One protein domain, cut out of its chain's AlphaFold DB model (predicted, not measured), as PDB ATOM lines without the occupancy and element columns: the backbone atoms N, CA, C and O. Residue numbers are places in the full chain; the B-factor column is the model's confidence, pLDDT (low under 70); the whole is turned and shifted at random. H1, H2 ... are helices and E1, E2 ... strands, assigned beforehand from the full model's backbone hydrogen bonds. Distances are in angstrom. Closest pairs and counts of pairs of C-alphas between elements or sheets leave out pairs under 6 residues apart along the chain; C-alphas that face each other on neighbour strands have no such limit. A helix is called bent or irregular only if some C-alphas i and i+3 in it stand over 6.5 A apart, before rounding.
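Overview. This is residues 2 to 108 of the 521 residues of an uncharacterized protein of bacterium (UniProt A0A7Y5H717). A small twisted sheet of four strands, E1 E2 E4 E3, lies between two helices, with the long H6 over one face and the short H4 over the other. H2 runs beside the first part of H6, H3 packs on its later part, and H1 packs on H3, so that these three short helices gather off the sheet. The printed part has 107 residues with six named helices and four named strands, in the order E1 H1 H2 H3 E2 H4 E3 E4 H5 H6; the sheet and the class are both mixed. The whole is compact, with a radius of gyration of the C-alphas of 13.5 A and spans of 37 by 35 by 23 A.

Along the chain. The sheet holds E1, residues 8 to 10, E2, residues 50 to 55 and 16.1 A long, E4, residues 79 to 83 and 13.0 A, and E3, residues 71 to 74 and 10.3 A. E1 begins at C-alpha 8, (144.649, 70.543, 68.627). H6, residues 92 to 105, measures 20.0 A and ends at C-alpha 105, (148.450, 56.838, 89.421). The other helices are H4, residues 58 to 65, H5, residues 86 to 90, H1, residues 12 to 17, H2, residues 30 to 37, and H3, residues 42 to 46. H1 is irregular, with C-alphas 13 and 16 8.1 A apart.

Arrangement. E2 and E4 are parallel neighbours at 23 degrees, with N 53 and O 80 2.8 A apart. E1 is antiparallel to E2, with N 10 and O 50 at 2.9 A. E3 and E4 form an antiparallel hairpin, with N 74 and O 79 at 2.8 A. From edge to edge the strands' lines turn by 71 degrees. H6 and H4 are on opposite faces, in three layers, helices on both faces of a sheet. H6, at a height over the sheet of 10.1 A, lies over E4 and E3 and only just runs slantwise to the strands, at 30.0 degrees to E4 on the local plane. H4, at a height of 8.7 A, runs along the strands over E4 and, only just, over E2 with 3 C-alphas. H5 only grazes the sheet with residues 88 to 89. H2 touches residues 93 to 97 of H6 at a shallow tilt of 24 degrees, the same way; the closest C-alphas, of Leu 33 and Asn 93, are 6.1 A apart. H3 touches residues 100 to 104 of H6, closest at the C-alphas of Ala 44 and Cys 104, 5.5 A. H1 touches H3, closest at the C-alphas of Ser 13 and His 46, 5.0 A. Every O i to N i+4 pair is within hydrogen-bond range in H2, H3, H4, H5 and H6; H1 has 0 of 2, and 2 of 3 O i to N i+3 pairs.

Size, cuts and confidence. The C-alphas farthest apart, of Val 2 and His 39, are 39.9 A apart. The printed part has no cut, and the link from H1 to H2, residues 18 to 29, is long. The mean pLDDT of the printed part is 75.2; residues 2 to 27, 44, 46 to 47 and 108 are under 70.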
ATOM      1  N   VAL A   2     158.924  81.279  62.914       25.36
ATOM      2  CA  VAL A   2     157.950  80.333  62.348       25.36
ATOM      3  C   VAL A   2     156.718  80.381  63.262       25.36
ATOM      4  O   VAL A   2     156.919  80.437  64.479       25.36
ATOM      5  N   PRO A   3     155.477  80.433  62.745       29.78
ATOM      6  CA  PRO A   3     154.291  80.396  63.596       29.78
ATOM      7  C   PRO A   3     154.359  79.162  64.492       29.78
ATOM      8  O   PRO A   3     154.709  78.081  64.016       29.78
ATOM      9  N   ALA A   4     154.055  79.311  65.783       34.84
ATOM     10  CA  ALA A   4     153.930  78.153  66.655       34.84
ATOM     11  C   ALA A   4     152.851  77.233  66.054       34.84
ATOM     12  O   ALA A   4     151.747  77.720  65.793       34.84
ATOM     13  N   PRO A   5     153.148  75.949  65.778       40.12
ATOM     14  CA  PRO A   5     152.127  75.031  65.303       40.12
ATOM     15  C   PRO A   5     150.999  75.012  66.336       40.12
ATOM     16  O   PRO A   5     151.234  74.736  67.509       40.12
ATOM     17  N   THR A   6     149.786  75.363  65.923       43.69
ATOM     18  CA  THR A   6     148.624  75.401  66.810       43.69
ATOM     19  C   THR A   6     148.219  73.968  67.140       43.69
ATOM     20  O   THR A   6     147.683  73.267  66.284       43.69
ATOM     21  N   GLY A   7     148.522  73.505  68.354       47.44
ATOM     22  CA  GLY A   7     148.087  72.197  68.843       47.44
ATOM     23  C   GLY A   7     146.568  72.056  68.795       47.44
ATOM     24  O   GLY A   7     145.837  73.036  68.939       47.44
ATOM     25  N   THR A   8     146.087  70.830  68.586       54.53
ATOM     26  CA  THR A   8     144.649  70.543  68.627       54.53
ATOM     27  C   THR A   8     144.285  70.147  70.060       54.53
ATOM     28  O   THR A   8     144.749  69.108  70.541       54.53
ATOM     29  N   PRO A   9     143.499  70.955  70.792       51.19
ATOM     30  CA  PRO A   9     143.069  70.580  72.132       51.19
ATOM     31  C   PRO A   9     142.093  69.398  72.056       51.19
ATOM     32  O   PRO A   9     141.036  69.509  71.434       51.19
ATOM     33  N   LEU A  10     142.405  68.276  72.716       53.16
ATOM     34  CA  LEU A  10     141.445  67.192  72.921       53.16
ATOM     35  C   LEU A  10     140.647  67.447  74.205       53.16
ATOM     36  O   LEU A  10     141.153  67.391  75.331       53.16
ATOM     37  N   ARG A  11     139.345  67.692  74.054       54.78
ATOM     38  CA  ARG A  11     138.397  67.636  75.171       54.78
ATOM     39  C   ARG A  11     137.928  66.192  75.338       54.78
ATOM     40  O   ARG A  11     136.952  65.785  74.722       54.78
ATOM     41  N   LEU A  12     138.626  65.419  76.172       49.34
ATOM     42  CA  LEU A  12     138.278  64.015  76.444       49.34
ATOM     43  C   LEU A  12     136.857  63.848  77.015       49.34
ATOM     44  O   LEU A  12     136.195  62.859  76.731       49.34
ATOM     45  N   SER A  13     136.341  64.858  77.721       43.69
ATOM     46  CA  SER A  13     134.957  64.910  78.215       43.69
ATOM     47  C   SER A  13     133.881  65.022  77.121       43.69
ATOM     48  O   SER A  13     132.698  65.056  77.444       43.69
ATOM     49  N   GLN A  14     134.265  65.099  75.842       47.75
ATOM     50  CA  GLN A  14     133.363  65.228  74.694       47.75
ATOM     51  C   GLN A  14     133.493  64.073  73.692       47.75
ATOM     52  O   GLN A  14     133.006  64.210  72.572       47.75
ATOM     53  N   LEU A  15     134.140  62.958  74.053       48.56
ATOM     54  CA  LEU A  15     134.385  61.832  73.142       48.56
ATOM     55  C   LEU A  15     133.101  61.258  72.502       48.56
ATOM     56  O   LEU A  15     133.137  60.915  71.323       48.56
ATOM     57  N   ASP A  16     131.954  61.320  73.188       39.25
ATOM     58  CA  ASP A  16     130.635  60.945  72.636       39.25
ATOM     59  C   ASP A  16     130.085  61.929  71.573       39.25
ATOM     60  O   ASP A  16     129.104  61.642  70.892       39.25
ATOM     61  N   SER A  17     130.707  63.102  71.406       35.75
ATOM     62  CA  SER A  17     130.270  64.191  70.506       35.75
ATOM     63  C   SER A  17     131.386  64.744  69.603       35.75
ATOM     64  O   SER A  17     131.215  65.762  68.927       35.75
ATOM     65  N   LEU A  18     132.547  64.084  69.569       35.09
ATOM     66  CA  LEU A  18     133.771  64.590  68.946       35.09
ATOM     67  C   LEU A  18     133.795  64.357  67.423       35.09
ATOM     68  O   LEU A  18     134.509  63.496  66.893       35.09
ATOM     69  N   ILE A  19     133.077  65.213  66.693       34.31
ATOM     70  CA  ILE A  19     133.466  65.601  65.333       34.31
ATOM     71  C   ILE A  19     134.723  66.471  65.485       34.31
ATOM     72  O   ILE A  19     134.645  67.658  65.787       34.31
ATOM     73  N   VAL A  20     135.901  65.860  65.336       37.03
ATOM     74  CA  VAL A  20     137.159  66.603  65.173       37.03
ATOM     75  C   VAL A  20     137.053  67.297  63.821       37.03
ATOM     76  O   VAL A  20     137.204  66.653  62.788       37.03
ATOM     77  N   THR A  21     136.737  68.588  63.806       33.53
ATOM     78  CA  THR A  21     136.902  69.404  62.604       33.53
ATOM     79  C   THR A  21     138.384  69.702  62.431       33.53
ATOM     80  O   THR A  21     138.861  70.750  62.858       33.53
ATOM     81  N   SER A  22     139.119  68.767  61.843       34.19
ATOM     82  CA  SER A  22     140.302  69.075  61.044       34.19
ATOM     83  C   SER A  22     140.756  67.823  60.313       34.19
ATOM     84  O   SER A  22     140.857  66.739  60.888       34.19
ATOM     85  N   ASP A  23     141.101  68.006  59.049       38.22
ATOM     86  CA  ASP A  23     141.718  67.029  58.154       38.22
ATOM     87  C   ASP A  23     143.122  66.553  58.623       38.22
ATOM     88  O   ASP A  23     143.969  66.213  57.803       38.22
ATOM     89  N   THR A  24     143.429  66.562  59.931       43.22
ATOM     90  CA  THR A  24     144.808  66.507  60.456       43.22
ATOM     91  C   THR A  24     145.160  65.331  61.372       43.22
ATOM     92  O   THR A  24     146.334  65.206  61.705       43.22
ATOM     93  N   MET A  25     144.243  64.430  61.756       55.03
ATOM     94  CA  MET A  25     144.624  63.199  62.488       55.03
ATOM     95  C   MET A  25     143.811  61.956  62.080       55.03
ATOM     96  O   MET A  25     142.977  61.481  62.851       55.03
ATOM     97  N   PRO A  26     144.071  61.373  60.897       55.47
ATOM     98  CA  PRO A  26     143.394  60.156  60.439       55.47
ATOM     99  C   PRO A  26     143.793  58.875  61.204       55.47
ATOM    100  O   PRO A  26     143.245  57.815  60.928       55.47
ATOM    101  N   PHE A  27     144.737  58.949  62.152       66.75
ATOM    102  CA  PHE A  27     145.352  57.777  62.798       66.75
ATOM    103  C   PHE A  27     144.811  57.453  64.201       66.75
ATOM    104  O   PHE A  27     145.209  56.449  64.785       66.75
ATOM    105  N   LEU A  28     143.931  58.289  64.766       74.25
ATOM    106  CA  LEU A  28     143.354  58.058  66.092       74.25
ATOM    107  C   LEU A  28     142.110  57.164  65.996       74.25
ATOM    108  O   LEU A  28     141.070  57.606  65.504       74.25
ATOM    109  N   ASP A  29     142.182  55.947  66.535       79.81
ATOM    110  CA  ASP A  29     140.998  55.102  66.706       79.81
ATOM    111  C   ASP A  29     140.213  55.562  67.941       79.81
ATOM    112  O   ASP A  29     140.526  55.211  69.082       79.81
ATOM    113  N   LYS A  30     139.198  56.394  67.688       76.94
ATOM    114  CA  LYS A  30     138.364  57.012  68.724       76.94
ATOM    115  C   LYS A  30     137.571  55.990  69.524       76.94
ATOM    116  O   LYS A  30     137.489  56.127  70.739       76.94
ATOM    117  N   GLN A  31     136.985  54.999  68.853       80.56
ATOM    118  CA  GLN A  31     136.163  53.997  69.522       80.56
ATOM    119  C   GLN A  31     137.033  53.188  70.477       80.56
ATOM    120  O   GLN A  31     136.716  53.076  71.662       80.56
ATOM    121  N   LYS A  32     138.180  52.716  69.979       83.81
ATOM    122  CA  LYS A  32     139.128  51.971  70.796       83.81
ATOM    123  C   LYS A  32     139.648  52.807  71.959       83.81
ATOM    124  O   LYS A  32     139.761  52.296  73.069       83.81
ATOM    125  N   LEU A  33     139.940  54.090  71.731       83.12
ATOM    126  CA  LEU A  33     140.353  54.983  72.808       83.12
ATOM    127  C   LEU A  33     139.263  55.094  73.882       83.12
ATOM    128  O   LEU A  33     139.584  54.901  75.048       83.12
ATOM    129  N   CYS A  34     137.995  55.327  73.531       81.38
ATOM    130  CA  CYS A  34     136.900  55.381  74.511       81.38
ATOM    131  C   CYS A  34     136.808  54.112  75.368       81.38
ATOM    132  O   CYS A  34     136.673  54.209  76.586       81.38
ATOM    133  N   GLU A  35     136.921  52.937  74.745       85.50
ATOM    134  CA  GLU A  35     136.950  51.653  75.454       85.50
ATOM    135  C   GLU A  35     138.114  51.594  76.454       85.50
ATOM    136  O   GLU A  35     137.910  51.268  77.623       85.50
ATOM    137  N   ILE A  36     139.321  51.983  76.024       86.31
ATOM    138  CA  ILE A  36     140.514  52.036  76.883       86.31
ATOM    139  C   ILE A  36     140.297  52.987  78.066       86.31
ATOM    140  O   ILE A  36     140.649  52.660  79.200       86.31
ATOM    141  N   LEU A  37     139.716  54.164  77.818       83.19
ATOM    142  CA  LEU A  37     139.497  55.175  78.854       83.19
ATOM    143  C   LEU A  37     138.494  54.737  79.920       83.19
ATOM    144  O   LEU A  37     138.628  55.151  81.071       83.19
ATOM    145  N   GLY A  38     137.553  53.853  79.575       84.31
ATOM    146  CA  GLY A  38     136.614  53.252  80.524       84.31
ATOM    147  C   GLY A  38     137.282  52.459  81.654       84.31
ATOM    148  O   GLY A  38     136.662  52.247  82.693       84.31
ATOM    149  N   HIS A  39     138.550  52.064  81.496       87.19
ATOM    150  CA  HIS A  39     139.318  51.375  82.536       87.19
ATOM    151  C   HIS A  39     139.985  52.313  83.559       87.19
ATOM    152  O   HIS A  39     140.533  51.830  84.551       87.19
ATOM    153  N   PHE A  40     139.964  53.634  83.348       86.00
ATOM    154  CA  PHE A  40     140.618  54.612  84.224       86.00
ATOM    155  C   PHE A  40     139.599  55.467  84.995       86.00
ATOM    156  O   PHE A  40     138.561  55.828  84.438       86.00
ATOM    157  N   PRO A  41     139.896  55.889  86.242       83.56
ATOM    158  CA  PRO A  41     139.027  56.793  86.994       83.56
ATOM    159  C   PRO A  41     138.713  58.083  86.227       83.56
ATOM    160  O   PRO A  41     139.616  58.848  85.882       83.56
ATOM    161  N   ALA A  42     137.422  58.345  86.009       75.06
ATOM    162  CA  ALA A  42     136.945  59.475  85.212       75.06
ATOM    163  C   ALA A  42     137.447  60.837  85.735       75.06
ATOM    164  O   ALA A  42     137.822  61.720  84.958       75.06
ATOM    165  N   ASP A  43     137.530  60.998  87.057       74.19
ATOM    166  CA  ASP A  43     137.894  62.266  87.698       74.19
ATOM    167  C   ASP A  43     139.280  62.790  87.282       74.19
ATOM    168  O   ASP A  43     139.494  64.002  87.239       74.19
ATOM    169  N   ALA A  44     140.218  61.911  86.910       67.38
ATOM    170  CA  ALA A  44     141.583  62.303  86.551       67.38
ATOM    171  C   ALA A  44     141.690  62.973  85.163       67.38
ATOM    172  O   ALA A  44     142.560  63.827  84.920       67.38
ATOM    173  N   TRP A  45     140.800  62.612  84.232       72.69
ATOM    174  CA  TRP A  45     140.898  63.010  82.825       72.69
ATOM    175  C   TRP A  45     139.674  63.768  82.287       72.69
ATOM    176  O   TRP A  45     139.817  64.498  81.305       72.69
ATOM    177  N   HIS A  46     138.519  63.728  82.963       69.44
ATOM    178  CA  HIS A  46     137.335  64.515  82.585       69.44
ATOM    179  C   HIS A  46     137.389  65.989  83.021       69.44
ATOM    180  O   HIS A  46     136.785  66.840  82.368       69.44
ATOM    181  N   GLN A  47     138.096  66.315  84.110       66.81
ATOM    182  CA  GLN A  47     138.024  67.647  84.730       66.81
ATOM    183  C   GLN A  47     138.664  68.766  83.891       66.81
ATOM    184  O   GLN A  47     138.251  69.922  83.983       66.81
ATOM    185  N   LYS A  48     139.693  68.448  83.093       72.00
ATOM    186  CA  LYS A  48     140.435  69.416  82.271       72.00
ATOM    187  C   LYS A  48     140.878  68.787  80.945       72.00
ATOM    188  O   LYS A  48     141.315  67.633  80.962       72.00
ATOM    189  N   PRO A  49     140.833  69.540  79.828       74.38
ATOM    190  CA  PRO A  49     141.264  69.041  78.525       74.38
ATOM    191  C   PRO A  49     142.733  68.604  78.535       74.38
ATOM    192  O   PRO A  49     143.523  69.059  79.367       74.38
ATOM    193  N   ILE A  50     143.071  67.716  77.600       79.94
ATOM    194  CA  ILE A  50     144.442  67.297  77.305       79.94
ATOM    195  C   ILE A  50     144.760  67.782  75.894       79.94
ATOM    196  O   ILE A  50     144.010  67.533  74.957       79.94
ATOM    197  N   THR A  51     145.853  68.506  75.717       81.94
ATOM    198  CA  THR A  51     146.239  69.033  74.405       81.94
ATOM    199  C   THR A  51     147.143  68.039  73.692       81.94
ATOM    200  O   THR A  51     148.118  67.582  74.278       81.94
ATOM    201  N   LEU A  52     146.866  67.735  72.420       84.62
ATOM    202  CA  LEU A  52     147.832  67.054  71.559       84.62
ATOM    203  C   LEU A  52     148.543  68.087  70.692       84.62
ATOM    204  O   LEU A  52     147.952  68.699  69.798       84.62
ATOM    205  N   GLN A  53     149.830  68.273  70.957       86.19
ATOM    206  CA  GLN A  53     150.690  69.142  70.173       86.19
ATOM    207  C   GLN A  53     151.554  68.291  69.248       86.19
ATOM    208  O   GLN A  53     152.544  67.704  69.679       86.19
ATOM    209  N   MET A  54     151.194  68.258  67.968       85.81
ATOM    210  CA  MET A  54     151.952  67.545  66.947       85.81
ATOM    211  C   MET A  54     152.955  68.485  66.266       85.81
ATOM    212  O   MET A  54     152.621  69.618  65.913       85.81
ATOM    213  N   TYR A  55     154.192  68.023  66.116       89.12
ATOM    214  CA  TYR A  55     155.287  68.717  65.447       89.12
ATOM    215  C   TYR A  55     155.645  67.970  64.163       89.12
ATOM    216  O   TYR A  55     155.717  66.746  64.199       89.12
ATOM    217  N   PRO A  56     155.928  68.665  63.052       89.12
ATOM    218  CA  PRO A  56     156.235  68.007  61.779       89.12
ATOM    219  C   PRO A  56     157.562  67.230  61.789       89.12
ATOM    220  O   PRO A  56     157.776  66.368  60.945       89.12
ATOM    221  N   ASP A  57     158.472  67.547  62.712       91.44
ATOM    222  CA  ASP A  57     159.801  66.946  62.808       91.44
ATOM    223  C   ASP A  57     160.417  67.148  64.207       91.44
ATOM    224  O   ASP A  57     159.945  67.960  65.016       91.44
ATOM    225  N   PHE A  58     161.490  66.400  64.490       93.44
ATOM    226  CA  PHE A  58     162.224  66.467  65.758       93.44
ATOM    227  C   PHE A  58     162.847  67.845  66.014       93.44
ATOM    228  O   PHE A  58     162.864  68.296  67.157       93.44
ATOM    229  N   GLU A  59     163.320  68.545  64.980       94.44
ATOM    230  CA  GLU A  59     163.932  69.877  65.105       94.44
ATOM    231  C   GLU A  59     162.919  70.929  65.591       94.44
ATOM    232  O   GLU A  59     163.220  71.762  66.456       94.44
ATOM    233  N   SER A  60     161.689  70.860  65.080       93.19
ATOM    234  CA  SER A  60     160.571  71.722  65.462       93.19
ATOM    235  C   SER A  60     160.119  71.425  66.887       93.19
ATOM    236  O   SER A  60     159.931  72.356  67.675       93.19
ATOM    237  N   LYS A  61     160.006  70.137  67.252       93.25
ATOM    238  CA  LYS A  61     159.698  69.733  68.631       93.25
ATOM    239  C   LYS A  61     160.782  70.212  69.592       93.25
ATOM    240  O   LYS A  61     160.470  70.905  70.555       93.25
ATOM    241  N   TRP A  62     162.048  69.926  69.299       93.50
ATOM    242  CA  TRP A  62     163.192  70.362  70.100       93.50
ATOM    243  C   TRP A  62     163.221  71.878  70.303       93.50
ATOM    244  O   TRP A  62     163.470  72.359  71.412       93.50
ATOM    245  N   SER A  63     162.942  72.652  69.255       94.31
ATOM    246  CA  SER A  63     162.890  74.111  69.353       94.31
ATOM    247  C   SER A  63     161.862  74.576  70.384       94.31
ATOM    248  O   SER A  63     162.155  75.508  71.134       94.31
ATOM    249  N   ALA A  64     160.718  73.890  70.468       90.88
ATOM    250  CA  ALA A  64     159.636  74.219  71.386       90.88
ATOM    251  C   ALA A  64     159.807  73.640  72.800       90.88
ATOM    252  O   ALA A  64     159.454  74.311  73.764       90.88
ATOM    253  N   THR A  65     160.329  72.418  72.941       92.69
ATOM    254  CA  THR A  65     160.271  71.664  74.210       92.69
ATOM    255  C   THR A  65     161.629  71.310  74.804       92.69
ATOM    256  O   THR A  65     161.686  70.875  75.950       92.69
ATOM    257  N   LYS A  66     162.723  71.453  74.043       92.56
ATOM    258  CA  LYS A  66     164.055  70.929  74.405       92.56
ATOM    259  C   LYS A  66     164.040  69.425  74.716       92.56
ATOM    260  O   LYS A  66     164.793  68.946  75.558       92.56
ATOM    261  N   ASN A  67     163.193  68.676  74.009       89.38
ATOM    262  CA  ASN A  67     163.073  67.228  74.126       89.38
ATOM    263  C   ASN A  67     163.008  66.581  72.729       89.38
ATOM    264  O   ASN A  67     162.257  67.040  71.866       89.38
ATOM    265  N   THR A  68     163.801  65.529  72.519       85.88
ATOM    266  CA  THR A  68     163.922  64.773  71.256       85.88
ATOM    267  C   THR A  68     163.367  63.355  71.331       85.88
ATOM    268  O   THR A  68     163.567  62.578  70.406       85.88
ATOM    269  N   ILE A  69     162.698  62.988  72.420       88.44
ATOM    270  CA  ILE A  69     161.913  61.753  72.475       88.44
ATOM    271  C   ILE A  69     160.741  61.933  71.506       88.44
ATOM    272  O   ILE A  69     160.244  63.048  71.325       88.44
ATOM    273  N   GLU A  70     160.288  60.876  70.850       88.62
ATOM    274  CA  GLU A  70     159.207  60.923  69.865       88.62
ATOM    275  C   GLU A  70     157.888  61.449  70.466       88.62
ATOM    276  O   GLU A  70     157.175  62.227  69.826       88.62
ATOM    277  N   TYR A  71     157.627  61.166  71.749       90.25
ATOM    278  CA  TYR A  71     156.597  61.826  72.554       90.25
ATOM    279  C   TYR A  71     157.125  62.284  73.917       90.25
ATOM    280  O   TYR A  71     158.128  61.794  74.420       90.25
ATOM    281  N   SER A  72     156.482  63.287  74.504       91.25
ATOM    282  CA  SER A  72     156.780  63.744  75.865       91.25
ATOM    283  C   SER A  72     155.566  64.432  76.474       91.25
ATOM    284  O   SER A  72     154.769  65.036  75.754       91.25
ATOM    285  N   TYR A  73     155.448  64.386  77.796       89.94
ATOM    286  CA  TYR A  73     154.320  64.961  78.518       89.94
ATOM    287  C   TYR A  73     154.719  66.249  79.242       89.94
ATOM    288  O   TYR A  73     155.690  66.264  79.992       89.94
ATOM    289  N   ASP A  74     153.942  67.317  79.071       88.62
ATOM    290  CA  ASP A  74     153.976  68.497  79.934       88.62
ATOM    291  C   ASP A  74     152.736  68.487  80.831       88.62
ATOM    292  O   ASP A  74     151.607  68.743  80.405       88.62
ATOM    293  N   ARG A  75     152.944  68.172  82.111       84.81
ATOM    294  CA  ARG A  75     151.858  68.091  83.096       84.81
ATOM    295  C   ARG A  75     151.333  69.453  83.522       84.81
ATOM    296  O   ARG A  75     150.163  69.549  83.883       84.81
ATOM    297  N   SER A  76     152.170  70.487  83.471       86.62
ATOM    298  CA  SER A  76     151.770  71.836  83.871       86.62
ATOM    299  C   SER A  76     150.723  72.400  82.910       86.62
ATOM    300  O   SER A  76     149.747  73.015  83.340       86.62
ATOM    301  N   THR A  77     150.874  72.094  81.620       84.44
ATOM    302  CA  THR A  77     149.964  72.533  80.556       84.44
ATOM    303  C   THR A  77     148.979  71.454  80.103       84.44
ATOM    304  O   THR A  77     148.102  71.739  79.290       84.44
ATOM    305  N   ARG A  78     149.081  70.229  80.643       85.81
ATOM    306  CA  ARG A  78     148.341  69.033  80.195       85.81
ATOM    307  C   ARG A  78     148.499  68.779  78.694       85.81
ATOM    308  O   ARG A  78     147.520  68.517  77.997       85.81
ATOM    309  N   THR A  79     149.731  68.867  78.201       85.38
ATOM    310  CA  THR A  79     150.053  68.727  76.776       85.38
ATOM    311  C   THR A  79     150.867  67.467  76.516       85.38
ATOM    312  O   THR A  79     151.883  67.224  77.161       85.38
ATOM    313  N   ILE A  80     150.451  66.679  75.528       90.38
ATOM    314  CA  ILE A  80     151.250  65.605  74.942       90.38
ATOM    315  C   ILE A  80     151.914  66.168  73.684       90.38
ATOM    316  O   ILE A  80     151.243  66.535  72.719       90.38
ATOM    317  N   HIS A  81     153.241  66.245  73.701       91.00
ATOM    318  CA  HIS A  81     154.059  66.727  72.594       91.00
ATOM    319  C   HIS A  81     154.528  65.550  71.739       91.00
ATOM    320  O   HIS A  81     155.284  64.711  72.223       91.00
ATOM    321  N   LEU A  82     154.132  65.518  70.470       91.31
ATOM    322  CA  LEU A  82     154.282  64.389  69.548       91.31
ATOM    323  C   LEU A  82     155.080  64.806  68.310       91.31
ATOM    324  O   LEU A  82     154.792  65.847  67.729       91.31
ATOM    325  N   VAL A  83     156.040  63.999  67.867       91.38
ATOM    326  CA  VAL A  83     156.624  64.142  66.522       91.38
ATOM    327  C   VAL A  83     155.768  63.373  65.523       91.38
ATOM    328  O   VAL A  83     155.442  62.211  65.761       91.38
ATOM    329  N   ASP A  84     155.422  63.996  64.402       88.56
ATOM    330  CA  ASP A  84     154.661  63.373  63.326       88.56
ATOM    331  C   ASP A  84     155.540  62.407  62.517       88.56
ATOM    332  O   ASP A  84     156.183  62.773  61.535       88.56
ATOM    333  N   MET A  85     155.596  61.156  62.963       88.06
ATOM    334  CA  MET A  85     156.295  60.064  62.287       88.06
ATOM    335  C   MET A  85     155.486  58.770  62.385       88.06
ATOM    336  O   MET A  85     154.585  58.654  63.223       88.06
ATOM    337  N   LYS A  86     155.819  57.777  61.552       88.12
ATOM    338  CA  LYS A  86     155.107  56.491  61.496       88.12
ATOM    339  C   LYS A  86     155.005  55.847  62.876       88.12
ATOM    340  O   LYS A  86     153.916  55.446  63.279       88.12
ATOM    341  N   LEU A  87     156.113  55.828  63.619       87.88
ATOM    342  CA  LEU A  87     156.162  55.284  64.974       87.88
ATOM    343  C   LEU A  87     155.130  55.935  65.912       87.88
ATOM    344  O   LEU A  87     154.346  55.236  66.549       87.88
ATOM    345  N   THR A  88     155.094  57.268  65.975       88.94
ATOM    346  CA  THR A  88     154.158  58.004  66.838       88.94
ATOM    347  C   THR A  88     152.707  57.761  66.438       88.94
ATOM    348  O   THR A  88     151.851  57.593  67.304       88.94
ATOM    349  N   ARG A  89     152.424  57.701  65.131       86.56
ATOM    350  CA  ARG A  89     151.079  57.421  64.607       86.56
ATOM    351  C   ARG A  89     150.598  56.030  65.017       86.56
ATOM    352  O   ARG A  89     149.470  55.902  65.479       86.56
ATOM    353  N   LEU A  90     151.459  55.015  64.917       86.62
ATOM    354  CA  LEU A  90     151.147  53.638  65.327       86.62
ATOM    355  C   LEU A  90     150.875  53.509  66.831       86.62
ATOM    356  O   LEU A  90     150.129  52.628  67.241       86.62
ATOM    357  N   ARG A  91     151.477  54.380  67.648       89.06
ATOM    358  CA  ARG A  91     151.399  54.328  69.112       89.06
ATOM    359  C   ARG A  91     150.452  55.359  69.718       89.06
ATOM    360  O   ARG A  91     150.431  55.513  70.934       89.06
ATOM    361  N   LEU A  92     149.673  56.085  68.916       87.38
ATOM    362  CA  LEU A  92     148.939  57.255  69.407       87.38
ATOM    363  C   LEU A  92     147.983  56.917  70.567       87.38
ATOM    364  O   LEU A  92     147.999  57.603  71.588       87.38
ATOM    365  N   ASN A  93     147.220  55.825  70.454       88.19
ATOM    366  CA  ASN A  93     146.339  55.357  71.530       88.19
ATOM    367  C   ASN A  93     147.125  54.958  72.790       88.19
ATOM    368  O   ASN A  93     146.738  55.331  73.896       88.19
ATOM    369  N   GLU A  94     148.249  54.259  72.619       89.69
ATOM    370  CA  GLU A  94     149.123  53.816  73.713       89.69
ATOM    371  C   GLU A  94     149.711  55.008  74.472       89.69
ATOM    372  O   GLU A  94     149.712  55.020  75.700       89.69
ATOM    373  N   ILE A  95     150.171  56.032  73.750       90.19
ATOM    374  CA  ILE A  95     150.751  57.251  74.324       90.19
ATOM    375  C   ILE A  95     149.693  58.007  75.138       90.19
ATOM    376  O   ILE A  95     149.949  58.423  76.268       90.19
ATOM    377  N   ILE A  96     148.479  58.159  74.599       89.56
ATOM    378  CA  ILE A  96     147.384  58.835  75.308       89.56
ATOM    379  C   ILE A  96     146.987  58.045  76.563       89.56
ATOM    380  O   ILE A  96     146.852  58.629  77.639       89.56
ATOM    381  N   ALA A  97     146.839  56.724  76.448       89.94
ATOM    382  CA  ALA A  97     146.487  55.860  77.569       89.94
ATOM    383  C   ALA A  97     147.575  55.851  78.656       89.94
ATOM    384  O   ALA A  97     147.253  55.940  79.840       89.94
ATOM    385  N   ALA A  98     148.856  55.821  78.275       90.62
ATOM    386  CA  ALA A  98     149.975  55.886  79.212       90.62
ATOM    387  C   ALA A  98     149.999  57.225  79.959       90.62
ATOM    388  O   ALA A  98     150.185  57.247  81.177       90.62
ATOM    389  N   TYR A  99     149.728  58.335  79.265       90.12
ATOM    390  CA  TYR A  99     149.613  59.641  79.908       90.12
ATOM    391  C   TYR A  99     148.458  59.701  80.916       90.12
ATOM    392  O   TYR A  99     148.608  60.237  82.013       90.12
ATOM    393  N   ILE A 100     147.302  59.130  80.575       88.81
ATOM    394  CA  ILE A 100     146.142  59.103  81.474       88.81
ATOM    395  C   ILE A 100     146.402  58.200  82.679       88.81
ATOM    396  O   ILE A 100     146.075  58.588  83.801       88.81
ATOM    397  N   ALA A 101     147.056  57.055  82.483       88.94
ATOM    398  CA  ALA A 101     147.519  56.213  83.578       88.94
ATOM    399  C   ALA A 101     148.451  56.995  84.524       88.94
ATOM    400  O   ALA A 101     148.251  56.965  85.736       88.94
ATOM    401  N   GLU A 102     149.405  57.769  83.998       87.81
ATOM    402  CA  GLU A 102     150.252  58.642  84.826       87.81
ATOM    403  C   GLU A 102     149.460  59.715  85.584       87.81
ATOM    404  O   GLU A 102     149.775  59.999  86.739       87.81
ATOM    405  N   LEU A 103     148.427  60.309  84.979       86.12
ATOM    406  CA  LEU A 103     147.560  61.272  85.671       86.12
ATOM    407  C   LEU A 103     146.750  60.623  86.804       86.12
ATOM    408  O   LEU A 103     146.495  61.279  87.812       86.12
ATOM    409  N   CYS A 104     146.347  59.359  86.646       86.06
ATOM    410  CA  CYS A 104     145.572  58.622  87.646       86.06
ATOM    411  C   CYS A 104     146.433  58.114  88.808       86.06
ATOM    412  O   CYS A 104     145.989  58.114  89.955       86.06
ATOM    413  N   TYR A 105     147.643  57.644  88.503       84.44
ATOM    414  CA  TYR A 105     148.450  56.838  89.421       84.44
ATOM    415  C   TYR A 105     149.801  57.468  89.794       84.44
ATOM    416  O   TYR A 105     150.488  56.977  90.691       84.44
ATOM    417  N   GLY A 106     150.173  58.573  89.147       76.75
ATOM    418  CA  GLY A 106     151.429  59.287  89.356       76.75
ATOM    419  C   GLY A 106     152.577  58.802  88.463       76.75
ATOM    420  O   GLY A 106     152.576  57.696  87.930       76.75
ATOM    421  N   GLU A 107     153.605  59.645  88.330       72.88
ATOM    422  CA  GLU A 107     154.791  59.405  87.483       72.88
ATOM    423  C   GLU A 107     155.738  58.336  88.032       72.88
ATOM    424  O   GLU A 107     156.654  57.902  87.346       72.88
ATOM    425  N   LYS A 108     155.556  57.909  89.283       68.81
ATOM    426  CA  LYS A 108     156.576  57.143  90.009       68.81
ATOM    427  C   LYS A 108     156.972  55.830  89.303       68.81
ATOM    428  O   LYS A 108     158.053  55.316  89.578       68.81
TER     429      LYS A 108